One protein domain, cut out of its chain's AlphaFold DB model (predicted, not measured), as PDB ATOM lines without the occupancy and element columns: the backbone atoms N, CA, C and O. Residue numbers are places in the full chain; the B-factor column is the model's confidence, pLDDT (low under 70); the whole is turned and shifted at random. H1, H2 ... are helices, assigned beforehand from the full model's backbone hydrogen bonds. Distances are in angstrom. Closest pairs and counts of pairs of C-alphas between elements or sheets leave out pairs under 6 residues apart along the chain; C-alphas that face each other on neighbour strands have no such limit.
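Overview. This is residues 11 to 100 of the 313 residues of an uncharacterized protein of uncultured Eubacterium sp (UniProt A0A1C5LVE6). One very long straight helix, H4, makes the length of this model, and a shorter helix, H2, packs side by side with its first half, running opposite ways. The last residues of H1, 20 to 23, meet the first residues of H2, 30 to 34, in a corner at about a right angle, with the rest of H1 pointing off to one side; the short H3 sits at the turn between H2 and H4, and residues 77 to 100 of H4 stick out from the body as a bare arm. The printed part has 90 residues with four named helices, in the order H1, H2, H3, H4, and no named strand; its class is all helix. The whole is extended, with a radius of gyration of the C-alphas of 19.9 A, and its C-alphas span 73 by 24 by 24 A.

Along the chain. The printed part opens with H1, residues 11 to 23, which begins at C-alpha 11 at (104.176, 106.593, 154.004) and is 18.1 A long from first to last C-alpha. H2, residues 30 to 44, begins at C-alpha 30 at (122.934, 108.202, 154.655) and is 21.1 A long. H3, residues 47 to 52, has six residues and measures 8.7 A. H4, residues 57 to 100, is the longest helix, with 44 residues and 64.1 A from C-alpha 57 to C-alpha 100, which stands at (139.334, 143.296, 163.313).

Arrangement. H1 touches H2 with residues 20 to 23 alone, and the closest C-alphas are those of Ile 20 and Thr 33, 6.6 A apart. Their lines stand about perpendicular, at 84 degrees. H2 touches H4, and H4 touches H2 with residues 64 to 75 alone; the closest C-alphas are those of Gly 31 and Leu 75, 6.8 A apart. These two helices run opposite ways at a shallow tilt of 15 degrees. H3 and H4 only just touch, with 3 pairs of C-alphas within 8 A, and touch only at the corner by their link; the closest C-alphas are those of Glu 47 and Thr 57, 6.7 A apart. H3 and H4 run opposite ways at a steep tilt of 48 degrees. H1 is apart from H3 and from H4, and H2 and H3 are apart although they follow each other. In H1, H2, H3 and H4 every O i to N i+4 pair is within hydrogen-bond range.

Size, cuts and confidence. The C-alphas farthest apart, those of Arg 52 and Glu 100, are 72.7 A from each other, and the outline is a rod. Residues 77 to 100, which belong to H4, stand free; without them the body has 66 residues and spans 40 by 24 by 23 A. The links from H2 to H3 and from H3 to H4 are tight, the link from H1 to H2 is short, and no link is long. The printed part has no cut. The mean pLDDT of the printed part is 83.5, and no printed residue is under 70.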
ATOM      1  N   ASN A  11     103.942 107.666 153.038       78.62
ATOM      2  CA  ASN A  11     104.176 106.593 154.004       78.62
ATOM      3  C   ASN A  11     105.306 105.661 153.564       78.62
ATOM      4  O   ASN A  11     106.056 105.165 154.407       78.62
ATOM      5  N   VAL A  12     105.442 105.404 152.261       75.12
ATOM      6  CA  VAL A  12     106.530 104.588 151.702       75.12
ATOM      7  C   VAL A  12     107.857 105.325 151.845       75.12
ATOM      8  O   VAL A  12     108.837 104.733 152.297       75.12
ATOM      9  N   ILE A  13     107.877 106.627 151.556       75.19
ATOM     10  CA  ILE A  13     109.060 107.476 151.749       75.19
ATOM     11  C   ILE A  13     109.454 107.532 153.232       75.19
ATOM     12  O   ILE A  13     110.629 107.369 153.561       75.19
ATOM     13  N   ALA A  14     108.494 107.718 154.141       78.88
ATOM     14  CA  ALA A  14     108.744 107.777 155.580       78.88
ATOM     15  C   ALA A  14     109.280 106.446 156.130       78.88
ATOM     16  O   ALA A  14     110.266 106.437 156.866       78.88
ATOM     17  N   ARG A  15     108.683 105.315 155.732       80.50
ATOM     18  CA  ARG A  15     109.177 103.977 156.099       80.50
ATOM     19  C   ARG A  15     110.573 103.718 155.544       80.50
ATOM     20  O   ARG A  15     111.416 103.214 156.275       80.50
ATOM     21  N   GLY A  16     110.823 104.096 154.290       80.06
ATOM     22  CA  GLY A  16     112.143 103.989 153.671       80.06
ATOM     23  C   GLY A  16     113.194 104.808 154.420       80.06
ATOM     24  O   GLY A  16     114.249 104.287 154.761       80.06
ATOM     25  N   ASN A  17     112.891 106.063 154.758       80.81
ATOM     26  CA  ASN A  17     113.789 106.912 155.544       80.81
ATOM     27  C   ASN A  17     114.067 106.344 156.936       80.81
ATOM     28  O   ASN A  17     115.226 106.314 157.341       80.81
ATOM     29  N   LYS A  18     113.031 105.856 157.624       85.56
ATOM     30  CA  LYS A  18     113.171 105.232 158.941       85.56
ATOM     31  C   LYS A  18     114.045 103.979 158.885       85.56
ATOM     32  O   LYS A  18     114.917 103.813 159.724       85.56
ATOM     33  N   LEU A  19     113.858 103.134 157.871       82.88
ATOM     34  CA  LEU A  19     114.688 101.946 157.668       82.88
ATOM     35  C   LEU A  19     116.153 102.317 157.409       82.88
ATOM     36  O   LEU A  19     117.051 101.673 157.938       82.88
ATOM     37  N   ILE A  20     116.403 103.360 156.613       84.25
ATOM     38  CA  ILE A  20     117.769 103.844 156.387       84.25
ATOM     39  C   ILE A  20     118.388 104.320 157.707       84.25
ATOM     40  O   ILE A  20     119.527 103.976 157.975       84.25
ATOM     41  N   GLU A  21     117.652 105.064 158.535       83.81
ATOM     42  CA  GLU A  21     118.133 105.529 159.846       83.81
ATOM     43  C   GLU A  21     118.392 104.374 160.825       83.81
ATOM     44  O   GLU A  21     119.407 104.380 161.514       83.81
ATOM     45  N   GLU A  22     117.517 103.365 160.862       86.25
ATOM     46  CA  GLU A  22     117.682 102.162 161.695       86.25
ATOM     47  C   GLU A  22     118.914 101.335 161.290       86.25
ATOM     48  O   GLU A  22     119.530 100.685 162.133       86.25
ATOM     49  N   LEU A  23     119.280 101.362 160.007       83.31
ATOM     50  CA  LEU A  23     120.413 100.618 159.456       83.31
ATOM     51  C   LEU A  23     121.698 101.443 159.341       83.31
ATOM     52  O   LEU A  23     122.717 100.898 158.918       83.31
ATOM     53  N   GLN A  24     121.663 102.734 159.661       86.94
ATOM     54  CA  GLN A  24     122.807 103.630 159.533       86.94
ATOM     55  C   GLN A  24     123.760 103.448 160.715       86.94
ATOM     56  O   GLN A  24     123.359 103.524 161.877       86.94
ATOM     57  N   GLU A  25     125.042 103.234 160.428       86.31
ATOM     58  CA  GLU A  25     126.053 103.137 161.482       86.31
ATOM     59  C   GLU A  25     126.434 104.526 162.041       86.31
ATOM     60  O   GLU A  25     126.341 105.537 161.335       86.31
ATOM     61  N   PRO A  26     126.883 104.632 163.310       81.12
ATOM     62  CA  PRO A  26     127.286 105.908 163.896       81.12
ATOM     63  C   PRO A  26     128.394 106.596 163.083       81.12
ATOM     64  O   PRO A  26     129.495 106.072 162.941       81.12
ATOM     65  N   GLY A  27     128.109 107.793 162.562       77.19
ATOM     66  CA  GLY A  27     129.039 108.561 161.724       77.19
ATOM     67  C   GLY A  27     129.040 108.172 160.239       77.19
ATOM     68  O   GLY A  27     129.665 108.867 159.436       77.19
ATOM     69  N   GLU A  28     128.313 107.123 159.847       80.38
ATOM     70  CA  GLU A  28     128.106 106.756 158.447       80.38
ATOM     71  C   GLU A  28     127.186 107.781 157.774       80.38
ATOM     72  O   GLU A  28     126.245 108.288 158.382       80.38
ATOM     73  N   LYS A  29     127.439 108.124 156.508       81.31
ATOM     74  CA  LYS A  29     126.539 109.006 155.759       81.31
ATOM     75  C   LYS A  29     125.369 108.201 155.202       81.31
ATOM     76  O   LYS A  29     125.571 107.127 154.648       81.31
ATOM     77  N   LYS A  30     124.172 108.795 155.197       79.62
ATOM     78  CA  LYS A  30     122.934 108.202 154.655       79.62
ATOM     79  C   LYS A  30     123.088 107.578 153.255       79.62
ATOM     80  O   LYS A  30     122.445 106.583 152.941       79.62
ATOM     81  N   GLY A  31     123.948 108.155 152.412       79.81
ATOM     82  CA  GLY A  31     124.277 107.610 151.091       79.81
ATOM     83  C   GLY A  31     125.031 106.293 151.101       79.81
ATOM     84  O   GLY A  31     124.747 105.427 150.282       79.81
ATOM     85  N   VAL A  32     125.957 106.137 152.042       81.38
ATOM     86  CA  VAL A  32     126.736 104.909 152.216       81.38
ATOM     87  C   VAL A  32     125.807 103.791 152.695       81.38
ATOM     88  O   VAL A  32     125.774 102.725 152.083       81.38
ATOM     89  N   THR A  33     124.936 104.091 153.662       83.81
ATOM     90  CA  THR A  33     123.911 103.159 154.146       83.81
ATOM     91  C   THR A  33     122.936 102.739 153.039       83.81
ATOM     92  O   THR A  33     122.603 101.558 152.926       83.81
ATOM     93  N   LEU A  34     122.495 103.668 152.179       81.56
ATOM     94  CA  LEU A  34     121.600 103.321 151.070       81.56
ATOM     95  C   LEU A  34     122.306 102.511 149.969       81.56
ATOM     96  O   LEU A  34     121.709 101.588 149.422       81.56
ATOM     97  N   ASN A  35     123.570 102.805 149.660       81.62
ATOM     98  CA  ASN A  35     124.345 101.994 148.715       81.62
ATOM     99  C   ASN A  35     124.471 100.549 149.207       81.62
ATOM    100  O   ASN A  35     124.181  99.621 148.452       81.62
ATOM    101  N   ARG A  36     124.766 100.364 150.499       84.81
ATOM    102  CA  ARG A  36     124.790  99.045 151.139       84.81
ATOM    103  C   ARG A  36     123.444  98.321 151.039       84.81
ATOM    104  O   ARG A  36     123.412  97.118 150.797       84.81
ATOM    105  N   LEU A  37     122.332  99.043 151.191       82.25
ATOM    106  CA  LEU A  37     120.986  98.497 150.999       82.25
ATOM    107  C   LEU A  37     120.745  98.030 149.560       82.25
ATOM    108  O   LEU A  37     120.220  96.935 149.364       82.25
ATOM    109  N   PHE A  38     121.145  98.814 148.558       82.31
ATOM    110  CA  PHE A  38     121.040  98.380 147.164       82.31
ATOM    111  C   PHE A  38     121.880  97.128 146.890       82.31
ATOM    112  O   PHE A  38     121.417  96.240 146.176       82.31
ATOM    113  N   ASP A  39     123.072  97.014 147.478       82.19
ATOM    114  CA  ASP A  39     123.932  95.832 147.327       82.19
ATOM    115  C   ASP A  39     123.317  94.590 147.989       82.19
ATOM    116  O   ASP A  39     123.299  93.505 147.403       82.19
ATOM    117  N   LEU A  40     122.729  94.747 149.177       81.00
ATOM    118  CA  LEU A  40     121.985  93.687 149.866       81.00
ATOM    119  C   LEU A  40     120.780  93.208 149.051       81.00
ATOM    120  O   LEU A  40     120.587  92.007 148.880       81.00
ATOM    121  N   VAL A  41     119.990  94.137 148.511       77.88
ATOM    122  CA  VAL A  41     118.841  93.811 147.657       77.88
ATOM    123  C   VAL A  41     119.308  93.092 146.389       77.88
ATOM    124  O   VAL A  41     118.773  92.035 146.066       77.88
ATOM    125  N   SER A  42     120.361  93.587 145.734       74.56
ATOM    126  CA  SER A  42     120.917  92.975 144.515       74.56
ATOM    127  C   SER A  42     121.447  91.554 144.755       74.56
ATOM    128  O   SER A  42     121.374  90.710 143.871       74.56
ATOM    129  N   THR A  43     121.963  91.267 145.955       75.94
ATOM    130  CA  THR A  43     122.530  89.952 146.314       75.94
ATOM    131  C   THR A  43     121.494  88.941 146.812       75.94
ATOM    132  O   THR A  43     121.725  87.739 146.701       75.94
ATOM    133  N   HIS A  44     120.359  89.398 147.354       72.75
ATOM    134  CA  HIS A  44     119.332  88.534 147.957       72.75
ATOM    135  C   HIS A  44     118.079  88.349 147.085       72.75
ATOM    136  O   HIS A  44     117.227  87.514 147.400       72.75
ATOM    137  N   LEU A  45     117.952  89.087 145.980       72.25
ATOM    138  CA  LEU A  45     116.916  88.863 144.971       72.25
ATOM    139  C   LEU A  45     117.214  87.563 144.204       72.25
ATOM    140  O   LEU A  45     118.067  87.519 143.323       72.25
ATOM    141  N   GLN A  46     116.501  86.481 144.529       73.56
ATOM    142  CA  GLN A  46     116.583  85.226 143.776       73.56
ATOM    143  C   GLN A  46     115.869  85.366 142.427       73.56
ATOM    144  O   GLN A  46     114.638  85.348 142.354       73.56
ATOM    145  N   GLU A  47     116.650  85.467 141.354       71.44
ATOM    146  CA  GLU A  47     116.173  85.707 139.988       71.44
ATOM    147  C   GLU A  47     115.111  84.685 139.533       71.44
ATOM    148  O   GLU A  47     114.085  85.053 138.957       71.44
ATOM    149  N   ASP A  48     115.288  83.409 139.889       72.88
ATOM    150  CA  ASP A  48     114.363  82.321 139.543       72.88
ATOM    151  C   ASP A  48     112.976  82.458 140.191       72.88
ATOM    152  O   ASP A  48     111.968  82.073 139.595       72.88
ATOM    153  N   GLN A  49     112.893  83.006 141.408       71.50
ATOM    154  CA  GLN A  49     111.619  83.223 142.110       71.50
ATOM    155  C   GLN A  49     110.851  84.411 141.519       71.50
ATOM    156  O   GLN A  49     109.622  84.377 141.400       71.50
ATOM    157  N   LEU A  50     111.580  85.443 141.097       75.94
ATOM    158  CA  LEU A  50     111.019  86.642 140.476       75.94
ATOM    159  C   LEU A  50     110.490  86.335 139.071       75.94
ATOM    160  O   LEU A  50     109.340  86.662 138.774       75.94
ATOM    161  N   LYS A  51     111.259  85.595 138.259       75.81
ATOM    162  CA  LYS A  51     110.825  85.122 136.933       75.81
ATOM    163  C   LYS A  51     109.582  84.232 137.020       75.81
ATOM    164  O   LYS A  51     108.647  84.409 136.242       75.81
ATOM    165  N   ARG A  52     109.515  83.322 138.006       75.06
ATOM    166  CA  ARG A  52     108.317  82.488 138.269       75.06
ATOM    167  C   ARG A  52     107.088  83.304 138.667       75.06
ATOM    168  O   ARG A  52     105.971  82.880 138.389       75.06
ATOM    169  N   SER A  53     107.295  84.463 139.286       74.81
ATOM    170  CA  SER A  53     106.235  85.400 139.670       74.81
ATOM    171  C   SER A  53     105.869  86.387 138.549       74.81
ATOM    172  O   SER A  53     105.096  87.312 138.782       74.81
ATOM    173  N   GLY A  54     106.406  86.196 137.334       75.25
ATOM    174  CA  GLY A  54     106.125  87.032 136.163       75.25
ATOM    175  C   GLY A  54     106.835  88.389 136.161       75.25
ATOM    176  O   GLY A  54     106.437  89.272 135.407       75.25
ATOM    177  N   VAL A  55     107.855  88.578 137.003       79.00
ATOM    178  CA  VAL A  55     108.625  89.827 137.084       79.00
ATOM    179  C   VAL A  55     109.710  89.838 136.009       79.00
ATOM    180  O   VAL A  55     110.495  88.897 135.902       79.00
ATOM    181  N   ASP A  56     109.778  90.931 135.248       83.00
ATOM    182  CA  ASP A  56     110.883  91.216 134.333       83.00
ATOM    183  C   ASP A  56     112.116  91.644 135.142       83.00
ATOM    184  O   ASP A  56     112.211  92.769 135.644       83.00
ATOM    185  N   THR A  57     113.041  90.705 135.329       79.06
ATOM    186  CA  THR A  57     114.234  90.897 136.155       79.06
ATOM    187  C   THR A  57     115.241  91.853 135.520       79.06
ATOM    188  O   THR A  57     115.936  92.548 136.255       79.06
ATOM    189  N   GLU A  58     115.284  91.954 134.188       80.38
ATOM    190  CA  GLU A  58     116.165  92.889 133.475       80.38
ATOM    191  C   GLU A  58     115.658  94.327 133.624       80.38
ATOM    192  O   GLU A  58     116.421  95.236 133.960       80.38
ATOM    193  N   ALA A  59     114.347  94.537 133.456       82.75
ATOM    194  CA  ALA A  59     113.732  95.842 133.683       82.75
ATOM    195  C   ALA A  59     113.830  96.282 135.156       82.75
ATOM    196  O   ALA A  59     114.017  97.472 135.439       82.75
ATOM    197  N   LEU A  60     113.726  95.336 136.098       81.31
ATOM    198  CA  LEU A  60     113.886  95.597 137.528       81.31
ATOM    199  C   LEU A  60     115.323  96.011 137.875       81.31
ATOM    200  O   LEU A  60     115.506  97.024 138.547       81.31
ATOM    201  N   ASP A  61     116.331  95.285 137.392       80.62
ATOM    202  CA  ASP A  61     117.743  95.599 137.643       80.62
ATOM    203  C   ASP A  61     118.157  96.946 137.022       80.62
ATOM    204  O   ASP A  61     118.776  97.793 137.678       80.62
ATOM    205  N   ALA A  62     117.702  97.220 135.794       83.44
ATOM    206  CA  ALA A  62     117.889  98.518 135.148       83.44
ATOM    207  C   ALA A  62     117.235  99.659 135.950       83.44
ATOM    208  O   ALA A  62     117.815 100.741 136.093       83.44
ATOM    209  N   SER A  63     116.050  99.416 136.520       83.00
ATOM    210  CA  SER A  63     115.352 100.385 137.372       83.00
ATOM    211  C   SER A  63     116.092 100.628 138.689       83.00
ATOM    212  O   SER A  63     116.271 101.782 139.076       83.00
ATOM    213  N   ILE A  64     116.581  99.574 139.353       81.81
ATOM    214  CA  ILE A  64     117.379  99.673 140.586       81.81
ATOM    215  C   ILE A  64     118.667 100.460 140.327       81.81
ATOM    216  O   ILE A  64     118.994 101.378 141.082       81.81
ATOM    217  N   THR A  65     119.360 100.170 139.225       82.62
ATOM    218  CA  THR A  65     120.580 100.882 138.824       82.62
ATOM    219  C   THR A  65     120.311 102.361 138.546       82.62
ATOM    220  O   THR A  65     121.054 103.225 139.016       82.62
ATOM    221  N   ASN A  66     119.228 102.684 137.835       83.75
ATOM    222  CA  ASN A  66     118.858 104.073 137.571       83.75
ATOM    223  C   ASN A  66     118.515 104.830 138.868       83.75
ATOM    224  O   ASN A  66     118.988 105.945 139.078       83.75
ATOM    225  N   ILE A  67     117.756 104.206 139.778       82.94
ATOM    226  CA  ILE A  67     117.427 104.788 141.088       82.94
ATOM    227  C   ILE A  67     118.700 105.017 141.918       82.94
ATOM    228  O   ILE A  67     118.856 106.096 142.495       82.94
ATOM    229  N   ARG A  68     119.634 104.054 141.943       82.94
ATOM    230  CA  ARG A  68     120.936 104.193 142.620       82.94
ATOM    231  C   ARG A  68     121.705 105.396 142.066       82.94
ATOM    232  O   ARG A  68     122.095 106.267 142.839       82.94
ATOM    233  N   ASN A  69     121.842 105.498 140.742       83.62
ATOM    234  CA  ASN A  69     122.556 106.598 140.086       83.62
ATOM    235  C   ASN A  69     121.929 107.967 140.383       83.62
ATOM    236  O   ASN A  69     122.644 108.910 140.728       83.62
ATOM    237  N   LEU A  70     120.598 108.078 140.299       84.38
ATOM    238  CA  LEU A  70     119.877 109.310 140.632       84.38
ATOM    239  C   LEU A  70     120.111 109.726 142.088       84.38
ATOM    240  O   LEU A  70     120.313 110.908 142.371       84.38
ATOM    241  N   PHE A  71     120.127 108.766 143.013       81.56
ATOM    242  CA  PHE A  71     120.351 109.047 144.425       81.56
ATOM    243  C   PHE A  71     121.800 109.442 144.725       81.56
ATOM    244  O   PHE A  71     122.029 110.414 145.445       81.56
ATOM    245  N   THR A  72     122.781 108.741 144.148       80.25
ATOM    246  CA  THR A  72     124.201 109.100 144.268       80.25
ATOM    247  C   THR A  72     124.451 110.512 143.734       80.25
ATOM    248  O   THR A  72     125.069 111.317 144.430       80.25
ATOM    249  N   ALA A  73     123.899 110.850 142.564       82.31
ATOM    250  CA  ALA A  73     123.996 112.193 141.996       82.31
ATOM    251  C   ALA A  73     123.363 113.254 142.918       82.31
ATOM    252  O   ALA A  73     124.004 114.252 143.249       82.31
ATOM    253  N   ALA A  74     122.145 113.017 143.416       81.56
ATOM    254  CA  ALA A  74     121.454 113.945 144.312       81.56
ATOM    255  C   ALA A  74     122.183 114.159 145.652       81.56
ATOM    256  O   ALA A  74     122.171 115.267 146.195       81.56
ATOM    257  N   LEU A  75     122.812 113.117 146.200       80.88
ATOM    258  CA  LEU A  75     123.621 113.239 147.409       80.88
ATOM    259  C   LEU A  75     124.929 113.981 147.158       80.88
ATOM    260  O   LEU A  75     125.253 114.871 147.938       80.88
ATOM    261  N   SER A  76     125.635 113.662 146.070       79.81
ATOM    262  CA  SER A  76     126.889 114.339 145.719       79.81
ATOM    263  C   SER A  76     126.698 115.851 145.563       79.81
ATOM    264  O   SER A  76     127.398 116.613 146.220       79.81
ATOM    265  N   GLY A  77     125.655 116.301 144.852       85.00
ATOM    266  CA  GLY A  77     125.368 117.733 144.708       85.00
ATOM    267  C   GLY A  77     125.012 118.430 146.031       85.00
ATOM    268  O   GLY A  77     125.389 119.576 146.254       85.00
ATOM    269  N   LYS A  78     124.330 117.745 146.962       84.00
ATOM    270  CA  LYS A  78     124.070 118.298 148.307       84.00
ATOM    271  C   LYS A  78     125.342 118.405 149.148       84.00
ATOM    272  O   LYS A  78     125.457 119.336 149.945       84.00
ATOM    273  N   GLU A  79     126.265 117.458 149.008       82.81
ATOM    274  CA  GLU A  79     127.561 117.503 149.688       82.81
ATOM    275  C   GLU A  79     128.457 118.609 149.135       82.81
ATOM    276  O   GLU A  79     129.070 119.322 149.925       82.81
ATOM    277  N   GLU A  80     128.469 118.808 147.817       85.69
ATOM    278  CA  GLU A  80     129.183 119.913 147.169       85.69
ATOM    279  C   GLU A  80     128.679 121.273 147.664       85.69
ATOM    280  O   GLU A  80     129.478 122.093 148.116       85.69
ATOM    281  N   ILE A  81     127.357 121.481 147.692       88.44
ATOM    282  CA  ILE A  81     126.752 122.714 148.221       88.44
ATOM    283  C   ILE A  81     127.132 122.924 149.694       88.44
ATOM    284  O   ILE A  81     127.474 124.032 150.103       88.44
ATOM    285  N   ARG A  82     127.092 121.866 150.518       88.12
ATOM    286  CA  ARG A  82     127.489 121.963 151.930       88.12
ATOM    287  C   ARG A  82     128.965 122.348 152.068       88.12
ATOM    288  O   ARG A  82     129.269 123.240 152.855       88.12
ATOM    289  N   ALA A  83     129.852 121.707 151.310       88.75
ATOM    290  CA  ALA A  83     131.281 121.997 151.333       88.75
ATOM    291  C   ALA A  83     131.579 123.439 150.887       88.75
ATOM    292  O   ALA A  83     132.425 124.108 151.482       88.75
ATOM    293  N   GLU A  84     130.852 123.953 149.889       92.31
ATOM    294  CA  GLU A  84     130.956 125.347 149.454       92.31
ATOM    295  C   GLU A  84     130.520 126.325 150.558       92.31
ATOM    296  O   GLU A  84     131.236 127.287 150.847       92.31
ATOM    297  N   TYR A  85     129.397 126.063 151.239       93.94
ATOM    298  CA  TYR A  85     128.962 126.880 152.378       93.94
ATOM    299  C   TYR A  85     129.965 126.856 153.533       93.94
ATOM    300  O   TYR A  85     130.263 127.905 154.104       93.94
ATOM    301  N   GLU A  86     130.503 125.686 153.876       93.38
ATOM    302  CA  GLU A  86     131.516 125.553 154.925       93.38
ATOM    303  C   GLU A  86     132.781 126.346 154.577       93.38
ATOM    304  O   GLU A  86     133.286 127.102 155.413       93.38
ATOM    305  N   ARG A  87     133.236 126.265 153.321       95.12
ATOM    306  CA  ARG A  87     134.353 127.070 152.816       95.12
ATOM    307  C   ARG A  87     134.052 128.565 152.900       95.12
ATOM    308  O   ARG A  87     134.884 129.325 153.389       95.12
ATOM    309  N   ARG A  88     132.856 128.993 152.488       95.62
ATOM    310  CA  ARG A  88     132.471 130.408 152.526       95.62
ATOM    311  C   ARG A  88     132.402 130.954 153.950       95.62
ATOM    312  O   ARG A  88     132.795 132.093 154.188       95.62
ATOM    313  N   ILE A  89     131.925 130.152 154.902       95.62
ATOM    314  CA  ILE A  89     131.911 130.512 156.324       95.62
ATOM    315  C   ILE A  89     133.342 130.657 156.855       95.62
ATOM    316  O   ILE A  89     133.609 131.597 157.603       95.62
ATOM    317  N   ALA A  90     134.259 129.765 156.472       95.19
ATOM    318  CA  ALA A  90     135.663 129.857 156.866       95.19
ATOM    319  C   ALA A  90     136.333 131.128 156.309       95.19
ATOM    320  O   ALA A  90     136.917 131.884 157.081       95.19
ATOM    321  N   GLU A  91     136.157 131.417 155.016       95.50
ATOM    322  CA  GLU A  91     136.682 132.630 154.368       95.50
ATOM    323  C   GLU A  91     136.144 133.915 155.022       95.50
ATOM    324  O   GLU A  91     136.891 134.861 155.266       95.50
ATOM    325  N   LEU A  92     134.844 133.956 155.346       95.94
ATOM    326  CA  LEU A  92     134.238 135.106 156.025       95.94
ATOM    327  C   LEU A  92     134.788 135.300 157.442       95.94
ATOM    328  O   LEU A  92     135.000 136.437 157.855       95.94
ATOM    329  N   ARG A  93     135.023 134.211 158.185       95.88
ATOM    330  CA  ARG A  93     135.633 134.285 159.520       95.88
ATOM    331  C   ARG A  93     137.052 134.832 159.447       95.88
ATOM    332  O   ARG A  93     137.363 135.761 160.181       95.88
ATOM    333  N   GLU A  94     137.866 134.313 158.533       96.00
ATOM    334  CA  GLU A  94     139.248 134.765 158.345       96.00
ATOM    335  C   GLU A  94     139.309 136.245 157.941       96.00
ATOM    336  O   GLU A  94     140.021 137.030 158.566       96.00
ATOM    337  N   SER A  95     138.484 136.660 156.974       96.19
ATOM    338  CA  SER A  95     138.409 138.059 156.540       96.19
ATOM    339  C   SER A  95     137.940 139.001 157.657       96.19
ATOM    340  O   SER A  95     138.449 140.121 157.784       96.19
ATOM    341  N   ASN A  96     136.997 138.557 158.496       96.00
ATOM    342  CA  ASN A  96     136.532 139.348 159.631       96.00
ATOM    343  C   ASN A  96     137.610 139.456 160.723       96.00
ATOM    344  O   ASN A  96     137.861 140.552 161.219       96.00
ATOM    345  N   GLU A  97     138.306 138.363 161.044       96.38
ATOM    346  CA  GLU A  97     139.433 138.378 161.984       96.38
ATOM    347  C   GLU A  97     140.582 139.275 161.502       96.38
ATOM    348  O   GLU A  97     141.186 140.001 162.296       96.38
ATOM    349  N   GLU A  98     140.898 139.248 160.206       96.56
ATOM    350  CA  GLU A  98     141.910 140.122 159.611       96.56
ATOM    351  C   GLU A  98     141.490 141.596 159.688       96.56
ATOM    352  O   GLU A  98     142.278 142.456 160.096       96.56
ATOM    353  N   SER A  99     140.226 141.890 159.374       95.62
ATOM    354  CA  SER A  99     139.669 143.241 159.470       95.62
ATOM    355  C   SER A  99     139.684 143.763 160.909       95.62
ATOM    356  O   SER A  99     140.126 144.886 161.152       95.62
ATOM    357  N   GLU A 100     139.284 142.946 161.888       96.75
ATOM    358  CA  GLU A 100     139.334 143.296 163.313       96.75
ATOM    359  C   GLU A 100     140.765 143.582 163.788       96.75
ATOM    360  O   GLU A 100     141.006 144.581 164.477       96.75
TER     361      GLU A 100